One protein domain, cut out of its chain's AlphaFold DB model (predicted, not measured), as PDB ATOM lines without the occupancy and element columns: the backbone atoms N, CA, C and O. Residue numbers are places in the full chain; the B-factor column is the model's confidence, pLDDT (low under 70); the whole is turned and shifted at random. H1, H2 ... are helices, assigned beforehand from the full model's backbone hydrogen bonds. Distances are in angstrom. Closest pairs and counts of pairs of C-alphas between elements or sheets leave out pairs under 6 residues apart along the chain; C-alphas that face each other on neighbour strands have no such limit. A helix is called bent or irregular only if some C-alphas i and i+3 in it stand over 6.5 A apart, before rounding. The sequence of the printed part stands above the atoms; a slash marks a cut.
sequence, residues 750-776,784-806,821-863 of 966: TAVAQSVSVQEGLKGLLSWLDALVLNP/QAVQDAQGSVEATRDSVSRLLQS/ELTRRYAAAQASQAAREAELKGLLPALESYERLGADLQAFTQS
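AT A GLANCE: This is residues 750 to 776, 784 to 806 and 821 to 863 of the 966 residues of an uncharacterized protein of Fundulus heteroclitus (UniProt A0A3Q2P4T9). A long helix, H4, runs nearly straight despite a bend and makes most of the length of a rod; its first part packs on a small body made with H1, H2 and H3, while residues 834 to 863 stick out from it. In the body, H1 and H3 run side by side in opposite ways, and the short helix H2 comes just before H3. The printed part has 93 residues, with four named helices in the order H1, H2, H3, H4 and no named strand; its class is all helix. It is extended, with a radius of gyration of the C-alphas of 22.8 A and spans of 81 by 23 by 17 A.

IN THESE COORDINATES: H4, residues 821 to 863, was assigned as one helix by its hydrogen bonds but is bent: C-alphas 842 and 845 are 6.8 A apart. Its arm H4a, residues 821 to 842, is 31.3 A long and begins with C-alpha 821 at (209.533, 194.836, 187.662). Its arm H4b, residues 845 to 863, is 27.0 A long and ends with C-alpha 863 at (211.525, 163.071, 242.756). H1, residues 750 to 774, is 36.2 A long and begins with C-alpha 750 at (221.177, 217.461, 182.973). H3, residues 790 to 806, is 24.3 A long, and H2, residues 784 to 788, is 5.9 A long.

HOW THE PARTS SIT: The lines of H4a and H4b stand at a shallow tilt of 19 degrees. H4a touches H1 with residues 822 to 829 alone, and H1 touches H4a with residues 762 to 769 alone. Their closest C-alphas are those of Leu 766 and Leu 822, 6.0 A apart. They run the same way at a shallow tilt of 34.5 degrees, only just short of steep. H1 also touches H3, where the closest C-alphas are those of Val 758 and Thr 796, 6.4 A apart. These two run opposite ways at a shallow tilt of 33 degrees, only just short of steep. H3 and H4a are near each other, with 9 pairs of C-alphas within 10 A. H2 is close to H4a but not clearly touching; the closest C-alphas, of Val 786 and Gln 830, are 7.1 A apart. H2 and H3 meet only through their link. H4b is apart from H1, H2 and H3. In H1, H2, H3, H4a and H4b every O i to N i+4 pair is within hydrogen-bond range.

THE WHOLE: The two C-alphas farthest apart are those of Thr 750 and Ser 863, 81.4 A. Without the free residues 834 to 863, the body of 63 residues spans 40 by 19 by 16 A. Residues 777 to 783 are not printed, and C-alphas 776 and 784 are 15.1 A apart across this cut. Residues 807 to 820 are not printed either, and C-alphas 806 and 821 are 22.4 A apart. The link from H2 to H3 is tight. The mean pLDDT of the printed part is 73.7, and 23 residues are under 70, among them residues 750 to 756, 772 to 776 and 803 to 806.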
ATOM      1  N   THR A 750     221.648 217.816 181.627       64.50
ATOM      2  CA  THR A 750     221.177 217.461 182.973       64.50
ATOM      3  C   THR A 750     220.182 216.301 182.928       64.50
ATOM      4  O   THR A 750     220.314 215.356 183.704       64.50
ATOM      5  N   ALA A 751     219.226 216.319 181.995       58.00
ATOM      6  CA  ALA A 751     218.268 215.230 181.809       58.00
ATOM      7  C   ALA A 751     218.956 213.917 181.391       58.00
ATOM      8  O   ALA A 751     218.606 212.849 181.896       58.00
ATOM      9  N   VAL A 752     219.980 213.985 180.532       58.97
ATOM     10  CA  VAL A 752     220.806 212.823 180.160       58.97
ATOM     11  C   VAL A 752     221.536 212.264 181.381       58.97
ATOM     12  O   VAL A 752     221.469 211.061 181.625       58.97
ATOM     13  N   ALA A 753     222.181 213.114 182.185       63.78
ATOM     14  CA  ALA A 753     222.880 212.679 183.395       63.78
ATOM     15  C   ALA A 753     221.926 212.041 184.423       63.78
ATOM     16  O   ALA A 753     222.231 210.988 184.987       63.78
ATOM     17  N   GLN A 754     220.745 212.634 184.626       63.41
ATOM     18  CA  GLN A 754     219.709 212.090 185.509       63.41
ATOM     19  C   GLN A 754     219.158 210.753 184.993       63.41
ATOM     20  O   GLN A 754     218.989 209.825 185.781       63.41
ATOM     21  N   SER A 755     218.938 210.617 183.680       63.38
ATOM     22  CA  SER A 755     218.478 209.368 183.058       63.38
ATOM     23  C   SER A 755     219.484 208.234 183.244       63.38
ATOM     24  O   SER A 755     219.112 207.149 183.686       63.38
ATOM     25  N   VAL A 756     220.772 208.502 182.999       67.06
ATOM     26  CA  VAL A 756     221.851 207.523 183.207       67.06
ATOM     27  C   VAL A 756     221.923 207.098 184.676       67.06
ATOM     28  O   VAL A 756     221.916 205.904 184.963       67.06
ATOM     29  N   SER A 757     221.901 208.050 185.613       72.38
ATOM     30  CA  SER A 757     221.959 207.753 187.051       72.38
ATOM     31  C   SER A 757     220.771 206.908 187.531       72.38
ATOM     32  O   SER A 757     220.956 205.940 188.270       72.38
ATOM     33  N   VAL A 758     219.553 207.226 187.079       74.50
ATOM     34  CA  VAL A 758     218.343 206.460 187.414       74.50
ATOM     35  C   VAL A 758     218.401 205.045 186.836       74.50
ATOM     36  O   VAL A 758     218.025 204.088 187.511       74.50
ATOM     37  N   GLN A 759     218.899 204.887 185.609       69.88
ATOM     38  CA  GLN A 759     219.059 203.578 184.976       69.88
ATOM     39  C   GLN A 759     220.112 202.717 185.684       69.88
ATOM     40  O   GLN A 759     219.875 201.529 185.909       69.88
ATOM     41  N   GLU A 760     221.248 203.298 186.071       75.69
ATOM     42  CA  GLU A 760     222.280 202.606 186.848       75.69
ATOM     43  C   GLU A 760     221.763 202.201 188.234       75.69
ATOM     44  O   GLU A 760     221.981 201.064 188.654       75.69
ATOM     45  N   GLY A 761     221.000 203.078 188.899       79.19
ATOM     46  CA  GLY A 761     220.323 202.776 190.161       79.19
ATOM     47  C   GLY A 761     219.315 201.628 190.034       79.19
ATOM     48  O   GLY A 761     219.382 200.662 190.794       79.19
ATOM     49  N   LEU A 762     218.433 201.676 189.025       78.62
ATOM     50  CA  LEU A 762     217.469 200.606 188.727       78.62
ATOM     51  C   LEU A 762     218.170 199.272 188.448       78.62
ATOM     52  O   LEU A 762     217.790 198.245 189.010       78.62
ATOM     53  N   LYS A 763     219.213 199.279 187.612       79.56
ATOM     54  CA  LYS A 763     219.994 198.079 187.283       79.56
ATOM     55  C   LYS A 763     220.696 197.510 188.515       79.56
ATOM     56  O   LYS A 763     220.667 196.297 188.723       79.56
ATOM     57  N   GLY A 764     221.290 198.373 189.339       82.25
ATOM     58  CA  GLY A 764     221.931 197.990 190.594       82.25
ATOM     59  C   GLY A 764     220.949 197.310 191.546       82.25
ATOM     60  O   GLY A 764     221.209 196.195 191.997       82.25
ATOM     61  N   LEU A 765     219.784 197.921 191.773       83.12
ATOM     62  CA  LEU A 765     218.751 197.384 192.665       83.12
ATOM     63  C   LEU A 765     218.138 196.074 192.153       83.12
ATOM     64  O   LEU A 765     217.958 195.140 192.933       83.12
ATOM     65  N   LEU A 766     217.870 195.964 190.848       82.19
ATOM     66  CA  LEU A 766     217.397 194.715 190.241       82.19
ATOM     67  C   LEU A 766     218.439 193.594 190.379       82.19
ATOM     68  O   LEU A 766     218.087 192.482 190.766       82.19
ATOM     69  N   SER A 767     219.724 193.891 190.150       80.06
ATOM     70  CA  SER A 767     220.801 192.904 190.324       80.06
ATOM     71  C   SER A 767     220.988 192.474 191.784       80.06
ATOM     72  O   SER A 767     221.263 191.305 192.061       80.06
ATOM     73  N   TRP A 768     220.786 193.395 192.730       82.94
ATOM     74  CA  TRP A 768     220.803 193.096 194.160       82.94
ATOM     75  C   TRP A 768     219.643 192.173 194.558       82.94
ATOM     76  O   TRP A 768     219.858 191.203 195.288       82.94
ATOM     77  N   LEU A 769     218.437 192.410 194.030       77.81
ATOM     78  CA  LEU A 769     217.298 191.509 194.232       77.81
ATOM     79  C   LEU A 769     217.558 190.111 193.659       77.81
ATOM     80  O   LEU A 769     217.213 189.121 194.302       77.81
ATOM     81  N   ASP A 770     218.210 190.005 192.501       75.31
ATOM     82  CA  ASP A 770     218.574 188.705 191.923       75.31
ATOM     83  C   ASP A 770     219.574 187.945 192.805       75.31
ATOM     84  O   ASP A 770     219.408 186.747 193.048       75.31
ATOM     85  N   ALA A 771     220.567 188.642 193.361       70.31
ATOM     86  CA  ALA A 771     221.517 188.050 194.302       70.31
ATOM     87  C   ALA A 771     220.841 187.553 195.598       70.31
ATOM     88  O   ALA A 771     221.226 186.508 196.129       70.31
ATOM     89  N   LEU A 772     219.815 188.262 196.082       67.06
ATOM     90  CA  LEU A 772     218.996 187.856 197.232       67.06
ATOM     91  C   LEU A 772     218.173 186.590 196.961       67.06
ATOM     92  O   LEU A 772     218.052 185.739 197.841       67.06
ATOM     93  N   VAL A 773     217.608 186.457 195.758       60.38
ATOM     94  CA  VAL A 773     216.778 185.300 195.375       60.38
ATOM     95  C   VAL A 773     217.628 184.042 195.157       60.38
ATOM     96  O   VAL A 773     217.181 182.938 195.469       60.38
ATOM     97  N   LEU A 774     218.860 184.189 194.657       56.59
ATOM     98  CA  LEU A 774     219.736 183.062 194.315       56.59
ATOM     99  C   LEU A 774     220.477 182.438 195.515       56.59
ATOM    100  O   LEU A 774     220.901 181.289 195.409       56.59
ATOM    101  N   ASN A 775     220.601 183.129 196.658       53.84
ATOM    102  CA  ASN A 775     221.268 182.616 197.868       53.84
ATOM    103  C   ASN A 775     220.362 182.652 199.123       53.84
ATOM    104  O   ASN A 775     220.581 183.466 200.025       53.84
ATOM    105  N   PRO A 776     219.377 181.744 199.254       53.19
ATOM    106  CA  PRO A 776     218.553 181.606 200.457       53.19
ATOM    107  C   PRO A 776     219.305 180.836 201.566       53.19
ATOM    108  O   PRO A 776     218.957 179.708 201.915       53.19
ATOM    109  N   GLN A 784     216.554 193.266 207.979       63.94
ATOM    110  CA  GLN A 784     217.121 194.608 208.066       63.94
ATOM    111  C   GLN A 784     217.619 195.073 206.697       63.94
ATOM    112  O   GLN A 784     217.324 196.186 206.301       63.94
ATOM    113  N   ALA A 785     218.272 194.205 205.918       67.50
ATOM    114  CA  ALA A 785     218.762 194.563 204.585       67.50
ATOM    115  C   ALA A 785     217.635 194.909 203.589       67.50
ATOM    116  O   ALA A 785     217.781 195.839 202.798       67.50
ATOM    117  N   VAL A 786     216.504 194.189 203.623       70.94
ATOM    118  CA  VAL A 786     215.331 194.509 202.789       70.94
ATOM    119  C   VAL A 786     214.678 195.817 203.241       70.94
ATOM    120  O   VAL A 786     214.266 196.604 202.389       70.94
ATOM    121  N   GLN A 787     214.632 196.084 204.549       73.56
ATOM    122  CA  GLN A 787     214.116 197.337 205.103       73.56
ATOM    123  C   GLN A 787     215.042 198.535 204.815       73.56
ATOM    124  O   GLN A 787     214.564 199.594 204.422       73.56
ATOM    125  N   ASP A 788     216.359 198.362 204.910       75.56
ATOM    126  CA  ASP A 788     217.359 199.392 204.602       75.56
ATOM    127  C   ASP A 788     217.351 199.754 203.104       75.56
ATOM    128  O   ASP A 788     217.554 200.910 202.728       75.56
ATOM    129  N   ALA A 789     217.049 198.785 202.230       77.19
ATOM    130  CA  ALA A 789     216.900 199.015 200.794       77.19
ATOM    131  C   ALA A 789     215.620 199.789 200.421       77.19
ATOM    132  O   ALA A 789     215.546 200.326 199.312       77.19
ATOM    133  N   GLN A 790     214.637 199.896 201.326       81.25
ATOM    134  CA  GLN A 790     213.364 200.578 201.067       81.25
ATOM    135  C   GLN A 790     213.576 202.033 200.633       81.25
ATOM    136  O   GLN A 790     213.041 202.455 199.609       81.25
ATOM    137  N   GLY A 791     214.431 202.774 201.345       81.75
ATOM    138  CA  GLY A 791     214.719 204.173 201.017       81.75
ATOM    139  C   GLY A 791     215.398 204.349 199.654       81.75
ATOM    140  O   GLY A 791     215.153 205.335 198.967       81.75
ATOM    141  N   SER A 792     216.210 203.380 199.216       82.75
ATOM    142  CA  SER A 792     216.861 203.419 197.900       82.75
ATOM    143  C   SER A 792     215.885 203.104 196.762       82.75
ATOM    144  O   SER A 792     215.920 203.760 195.718       82.75
ATOM    145  N   VAL A 793     214.971 202.151 196.974       82.94
ATOM    146  CA  VAL A 793     213.900 201.825 196.019       82.94
ATOM    147  C   VAL A 793     212.926 202.998 195.877       82.94
ATOM    148  O   VAL A 793     212.593 203.375 194.754       82.94
ATOM    149  N   GLU A 794     212.523 203.623 196.985       81.94
ATOM    150  CA  GLU A 794     211.660 204.813 196.987       81.94
ATOM    151  C   GLU A 794     212.353 206.020 196.337       81.94
ATOM    152  O   GLU A 794     211.784 206.635 195.440       81.94
ATOM    153  N   ALA A 795     213.620 206.295 196.668       83.56
ATOM    154  CA  ALA A 795     214.384 207.370 196.027       83.56
ATOM    155  C   ALA A 795     214.556 207.153 194.514       83.56
ATOM    156  O   ALA A 795     214.500 208.107 193.730       83.56
ATOM    157  N   THR A 796     214.744 205.902 194.084       81.81
ATOM    158  CA  THR A 796     214.818 205.551 192.659       81.81
ATOM    159  C   THR A 796     213.457 205.738 191.992       81.81
ATOM    160  O   THR A 796     213.387 206.344 190.924       81.81
ATOM    161  N   ARG A 797     212.360 205.324 192.641       79.75
ATOM    162  CA  ARG A 797     210.981 205.543 192.171       79.75
ATOM    163  C   ARG A 797     210.637 207.029 192.030       79.75
ATOM    164  O   ARG A 797     210.072 207.432 191.011       79.75
ATOM    165  N   ASP A 798     211.013 207.852 193.002       79.81
ATOM    166  CA  ASP A 798     210.799 209.303 192.967       79.81
ATOM    167  C   ASP A 798     211.654 209.979 191.892       79.81
ATOM    168  O   ASP A 798     211.224 210.934 191.245       79.81
ATOM    169  N   SER A 799     212.866 209.476 191.660       77.81
ATOM    170  CA  SER A 799     213.749 209.989 190.608       77.81
ATOM    171  C   SER A 799     213.252 209.607 189.210       77.81
ATOM    172  O   SER A 799     213.250 210.461 188.327       77.81
ATOM    173  N   VAL A 800     212.719 208.391 189.028       73.94
ATOM    174  CA  VAL A 800     211.984 207.997 187.810       73.94
ATOM    175  C   VAL A 800     210.753 208.886 187.611       73.94
ATOM    176  O   VAL A 800     210.544 209.405 186.518       73.94
ATOM    177  N   SER A 801     209.966 209.126 188.665       73.75
ATOM    178  CA  SER A 801     208.746 209.951 188.588       73.75
ATOM    179  C   SER A 801     209.047 211.407 188.219       73.75
ATOM    180  O   SER A 801     208.349 211.987 187.391       73.75
ATOM    181  N   ARG A 802     210.115 211.996 188.779       71.25
ATOM    182  CA  ARG A 802     210.574 213.347 188.417       71.25
ATOM    183  C   ARG A 802     211.053 213.425 186.971       71.25
ATOM    184  O   ARG A 802     210.694 214.367 186.270       71.25
ATOM    185  N   LEU A 803     211.800 212.422 186.509       67.19
ATOM    186  CA  LEU A 803     212.276 212.360 185.127       67.19
ATOM    187  C   LEU A 803     211.105 212.286 184.132       67.19
ATOM    188  O   LEU A 803     211.107 212.996 183.127       67.19
ATOM    189  N   LEU A 804     210.066 211.518 184.470       63.97
ATOM    190  CA  LEU A 804     208.822 211.397 183.699       63.97
ATOM    191  C   LEU A 804     207.929 212.649 183.736       63.97
ATOM    192  O   LEU A 804     207.094 212.812 182.855       63.97
ATOM    193  N   GLN A 805     208.073 213.523 184.736       62.69
ATOM    194  CA  GLN A 805     207.381 214.820 184.771       62.69
ATOM    195  C   GLN A 805     208.125 215.895 183.968       62.69
ATOM    196  O   GLN A 805     207.497 216.807 183.440       62.69
ATOM    197  N   SER A 806     209.457 215.800 183.877       55.97
ATOM    198  CA  SER A 806     210.299 216.750 183.131       55.97
ATOM    199  C   SER A 806     210.415 216.461 181.629       55.97
ATOM    200  O   SER A 806     210.766 217.358 180.865       55.97
ATOM    201  N   GLU A 821     208.832 196.071 187.326       82.38
ATOM    202  CA  GLU A 821     209.533 194.836 187.662       82.38
ATOM    203  C   GLU A 821     210.289 194.940 188.994       82.38
ATOM    204  O   GLU A 821     210.194 194.027 189.819       82.38
ATOM    205  N   LEU A 822     210.981 196.057 189.253       84.25
ATOM    206  CA  LEU A 822     211.637 196.318 190.537       84.25
ATOM    207  C   LEU A 822     210.615 196.321 191.680       84.25
ATOM    208  O   LEU A 822     210.813 195.642 192.688       84.25
ATOM    209  N   THR A 823     209.501 197.033 191.502       83.06
ATOM    210  CA  THR A 823     208.422 197.142 192.495       83.06
ATOM    211  C   THR A 823     207.812 195.773 192.790       83.06
ATOM    212  O   THR A 823     207.644 195.395 193.950       83.06
ATOM    213  N   ARG A 824     207.539 194.987 191.742       84.44
ATOM    214  CA  ARG A 824     206.982 193.637 191.854       84.44
ATOM    215  C   ARG A 824     207.940 192.680 192.563       84.44
ATOM    216  O   ARG A 824     207.511 191.953 193.462       84.44
ATOM    217  N   ARG A 825     209.226 192.664 192.186       82.50
ATOM    218  CA  ARG A 825     210.239 191.790 192.810       82.50
ATOM    219  C   ARG A 825     210.502 192.171 194.261       82.50
ATOM    220  O   ARG A 825     210.595 191.285 195.106       82.50
ATOM    221  N   TYR A 826     210.571 193.465 194.561       82.44
ATOM    222  CA  TYR A 826     210.762 193.946 195.926       82.44
ATOM    223  C   TYR A 826     209.564 193.595 196.825       82.44
ATOM    224  O   TYR A 826     209.758 193.059 197.915       82.44
ATOM    225  N   ALA A 827     208.327 193.766 196.343       82.44
ATOM    226  CA  ALA A 827     207.127 193.348 197.073       82.44
ATOM    227  C   ALA A 827     207.092 191.827 197.328       82.44
ATOM    228  O   ALA A 827     206.735 191.383 198.420       82.44
ATOM    229  N   ALA A 828     207.512 191.018 196.349       79.00
ATOM    230  CA  ALA A 828     207.636 189.572 196.525       79.00
ATOM    231  C   ALA A 828     208.706 189.202 197.570       79.00
ATOM    232  O   ALA A 828     208.480 188.307 198.387       79.00
ATOM    233  N   ALA A 829     209.841 189.910 197.586       76.75
ATOM    234  CA  ALA A 829     210.886 189.731 198.593       76.75
ATOM    235  C   ALA A 829     210.385 190.085 200.007       76.75
ATOM    236  O   ALA A 829     210.575 189.295 200.933       76.75
ATOM    237  N   GLN A 830     209.665 191.203 200.162       77.75
ATOM    238  CA  GLN A 830     209.036 191.597 201.430       77.75
ATOM    239  C   GLN A 830     207.997 190.571 201.910       77.75
ATOM    240  O   GLN A 830     207.986 190.198 203.082       77.75
ATOM    241  N   ALA A 831     207.146 190.064 201.012       76.62
ATOM    242  CA  ALA A 831     206.145 189.053 201.355       76.62
ATOM    243  C   ALA A 831     206.787 187.723 201.786       76.62
ATOM    244  O   ALA A 831     206.360 187.117 202.768       76.62
ATOM    245  N   SER A 832     207.842 187.293 201.082       72.50
ATOM    246  CA  SER A 832     208.622 186.099 201.434       72.50
ATOM    247  C   SER A 832     209.258 186.231 202.822       72.50
ATOM    248  O   SER A 832     209.154 185.323 203.650       72.50
ATOM    249  N   GLN A 833     209.841 187.395 203.121       73.69
ATOM    250  CA  GLN A 833     210.381 187.695 204.443       73.69
ATOM    251  C   GLN A 833     209.293 187.651 205.528       73.69
ATOM    252  O   GLN A 833     209.475 186.979 206.544       73.69
ATOM    253  N   ALA A 834     208.151 188.308 205.311       73.81
ATOM    254  CA  ALA A 834     207.051 188.326 206.274       73.81
ATOM    255  C   ALA A 834     206.493 186.916 206.548       73.81
ATOM    256  O   ALA A 834     206.209 186.572 207.698       73.81
ATOM    257  N   ALA A 835     206.388 186.072 205.515       73.69
ATOM    258  CA  ALA A 835     205.980 184.677 205.658       73.69
ATOM    259  C   ALA A 835     206.984 183.870 206.501       73.69
ATOM    260  O   ALA A 835     206.579 183.120 207.390       73.69
ATOM    261  N   ARG A 836     208.290 184.073 206.279       68.44
ATOM    262  CA  ARG A 836     209.366 183.445 207.063       68.44
ATOM    263  C   ARG A 836     209.312 183.855 208.535       68.44
ATOM    264  O   ARG A 836     209.462 183.018 209.423       68.44
ATOM    265  N   GLU A 837     209.082 185.138 208.807       72.88
ATOM    266  CA  GLU A 837     208.926 185.648 210.172       72.88
ATOM    267  C   GLU A 837     207.677 185.083 210.857       72.88
ATOM    268  O   GLU A 837     207.727 184.751 212.043       72.88
ATOM    269  N   ALA A 838     206.567 184.944 210.128       76.06
ATOM    270  CA  ALA A 838     205.347 184.328 210.642       76.06
ATOM    271  C   ALA A 838     205.542 182.835 210.956       76.06
ATOM    272  O   ALA A 838     205.090 182.373 212.002       76.06
ATOM    273  N   GLU A 839     206.262 182.100 210.100       74.12
ATOM    274  CA  GLU A 839     206.630 180.697 210.326       74.12
ATOM    275  C   GLU A 839     207.478 180.548 211.600       74.12
ATOM    276  O   GLU A 839     207.144 179.753 212.482       74.12
ATOM    277  N   LEU A 840     208.517 181.376 211.758       72.31
ATOM    278  CA  LEU A 840     209.360 181.385 212.960       72.31
ATOM    279  C   LEU A 840     208.568 181.740 214.225       72.31
ATOM    280  O   LEU A 840     208.732 181.086 215.257       72.31
ATOM    281  N   LYS A 841     207.672 182.733 214.151       77.56
ATOM    282  CA  LYS A 841     206.765 183.081 215.258       77.56
ATOM    283  C   LYS A 841     205.811 181.934 215.600       77.56
ATOM    284  O   LYS A 841     205.525 181.729 216.775       77.56
ATOM    285  N   GLY A 842     205.345 181.178 214.606       76.56
ATOM    286  CA  GLY A 842     204.478 180.015 214.804       76.56
ATOM    287  C   GLY A 842     205.180 178.823 215.463       76.56
ATOM    288  O   GLY A 842     204.543 178.078 216.206       76.56
ATOM    289  N   LEU A 843     206.488 178.656 215.237       76.31
ATOM    290  CA  LEU A 843     207.292 177.590 215.852       76.31
ATOM    291  C   LEU A 843     207.721 177.901 217.295       76.31
ATOM    292  O   LEU A 843     208.009 176.973 218.053       76.31
ATOM    293  N   LEU A 844     207.733 179.178 217.689       78.12
ATOM    294  CA  LEU A 844     208.167 179.617 219.020       78.12
ATOM    295  C   LEU A 844     207.423 178.904 220.170       78.12
ATOM    296  O   LEU A 844     208.089 178.305 221.013       78.12
ATOM    297  N   PRO A 845     206.072 178.853 220.193       78.12
ATOM    298  CA  PRO A 845     205.334 178.214 221.285       78.12
ATOM    299  C   PRO A 845     205.586 176.705 221.379       78.12
ATOM    300  O   PRO A 845     205.557 176.129 222.466       78.12
ATOM    301  N   ALA A 846     205.837 176.043 220.243       72.50
ATOM    302  CA  ALA A 846     206.159 174.620 220.219       72.50
ATOM    303  C   ALA A 846     207.534 174.361 220.849       72.50
ATOM    304  O   ALA A 846     207.666 173.440 221.661       72.50
ATOM    305  N   LEU A 847     208.524 175.205 220.542       75.00
ATOM    306  CA  LEU A 847     209.853 175.154 221.151       75.00
ATOM    307  C   LEU A 847     209.780 175.397 222.667       75.00
ATOM    308  O   LEU A 847     210.293 174.591 223.442       75.00
ATOM    309  N   GLU A 848     209.049 176.430 223.094       79.25
ATOM    310  CA  GLU A 848     208.814 176.733 224.514       79.25
ATOM    311  C   GLU A 848     208.114 175.570 225.239       79.25
ATOM    312  O   GLU A 848     208.462 175.218 226.370       79.25
ATOM    313  N   SER A 849     207.142 174.919 224.588       71.25
ATOM    314  CA  SER A 849     206.453 173.753 225.154       71.25
ATOM    315  C   SER A 849     207.379 172.546 225.320       71.25
ATOM    316  O   SER A 849     207.267 171.817 226.308       71.25
ATOM    317  N   TYR A 850     208.313 172.352 224.384       70.69
ATOM    318  CA  TYR A 850     209.309 171.289 224.440       70.69
ATOM    319  C   TYR A 850     210.310 171.526 225.574       70.69
ATOM    320  O   TYR A 850     210.559 170.614 226.366       70.69
ATOM    321  N   GLU A 851     210.817 172.755 225.711       75.81
ATOM    322  CA  GLU A 851     211.681 173.152 226.829       75.81
ATOM    323  C   GLU A 851     210.982 172.939 228.177       75.81
ATOM    324  O   GLU A 851     211.545 172.330 229.092       75.81
ATOM    325  N   ARG A 852     209.710 173.349 228.281       76.00
ATOM    326  CA  ARG A 852     208.903 173.155 229.492       76.00
ATOM    327  C   ARG A 852     208.673 171.676 229.811       76.00
ATOM    328  O   ARG A 852     208.806 171.276 230.965       76.00
ATOM    329  N   LEU A 853     208.376 170.850 228.806       73.81
ATOM    330  CA  LEU A 853     208.212 169.405 228.983       73.81
ATOM    331  C   LEU A 853     209.518 168.732 229.433       73.81
ATOM    332  O   LEU A 853     209.486 167.827 230.271       73.81
ATOM    333  N   GLY A 854     210.660 169.174 228.900       69.44
ATOM    334  CA  GLY A 854     211.984 168.723 229.329       69.44
ATOM    335  C   GLY A 854     212.236 169.013 230.810       69.44
ATOM    336  O   GLY A 854     212.631 168.110 231.554       69.44
ATOM    337  N   ALA A 855     211.920 170.234 231.256       75.75
ATOM    338  CA  ALA A 855     212.026 170.628 232.660       75.75
ATOM    339  C   ALA A 855     211.113 169.785 233.577       75.75
ATOM    340  O   ALA A 855     211.569 169.270 234.604       75.75
ATOM    341  N   ASP A 856     209.851 169.568 233.185       73.94
ATOM    342  CA  ASP A 856     208.891 168.746 233.939       73.94
ATOM    343  C   ASP A 856     209.363 167.287 234.084       73.94
ATOM    344  O   ASP A 856     209.267 166.684 235.163       73.94
ATOM    345  N   LEU A 857     209.899 166.700 233.006       72.19
ATOM    346  CA  LEU A 857     210.423 165.333 233.015       72.19
ATOM    347  C   LEU A 857     211.628 165.212 233.957       72.19
ATOM    348  O   LEU A 857     211.720 164.255 234.735       72.19
ATOM    349  N   GLN A 858     212.537 166.188 233.924       70.75
ATOM    350  CA  GLN A 858     213.705 166.215 234.800       70.75
ATOM    351  C   GLN A 858     213.288 166.274 236.278       70.75
ATOM    352  O   GLN A 858     213.761 165.460 237.082       70.75
ATOM    353  N   ALA A 859     212.334 167.146 236.626       73.88
ATOM    354  CA  ALA A 859     211.789 167.260 237.980       73.88
ATOM    355  C   ALA A 859     211.132 165.952 238.465       73.88
ATOM    356  O   ALA A 859     211.379 165.498 239.589       73.88
ATOM    357  N   PHE A 860     210.342 165.294 237.607       74.75
ATOM    358  CA  PHE A 860     209.726 164.004 237.934       74.75
ATOM    359  C   PHE A 860     210.772 162.925 238.247       74.75
ATOM    360  O   PHE A 860     210.647 162.186 239.231       74.75
ATOM    361  N   THR A 861     211.809 162.831 237.414       69.19
ATOM    362  CA  THR A 861     212.836 161.788 237.530       69.19
ATOM    363  C   THR A 861     213.608 161.929 238.844       69.19
ATOM    364  O   THR A 861     213.792 160.945 239.565       69.19
ATOM    365  N   GLN A 862     213.964 163.163 239.218       71.94
ATOM    366  CA  GLN A 862     214.633 163.454 240.489       71.94
ATOM    367  C   GLN A 862     213.768 163.111 241.714       71.94
ATOM    368  O   GLN A 862     214.271 162.545 242.687       71.94
ATOM    369  N   SER A 863     212.461 163.399 241.669       68.75
ATOM    370  CA  SER A 863     211.525 163.071 242.756       68.75
ATOM    371  C   SER A 863     211.454 161.563 243.029       68.75
ATOM    372  O   SER A 863     211.508 161.128 244.183       68.75
TER     373      SER A 863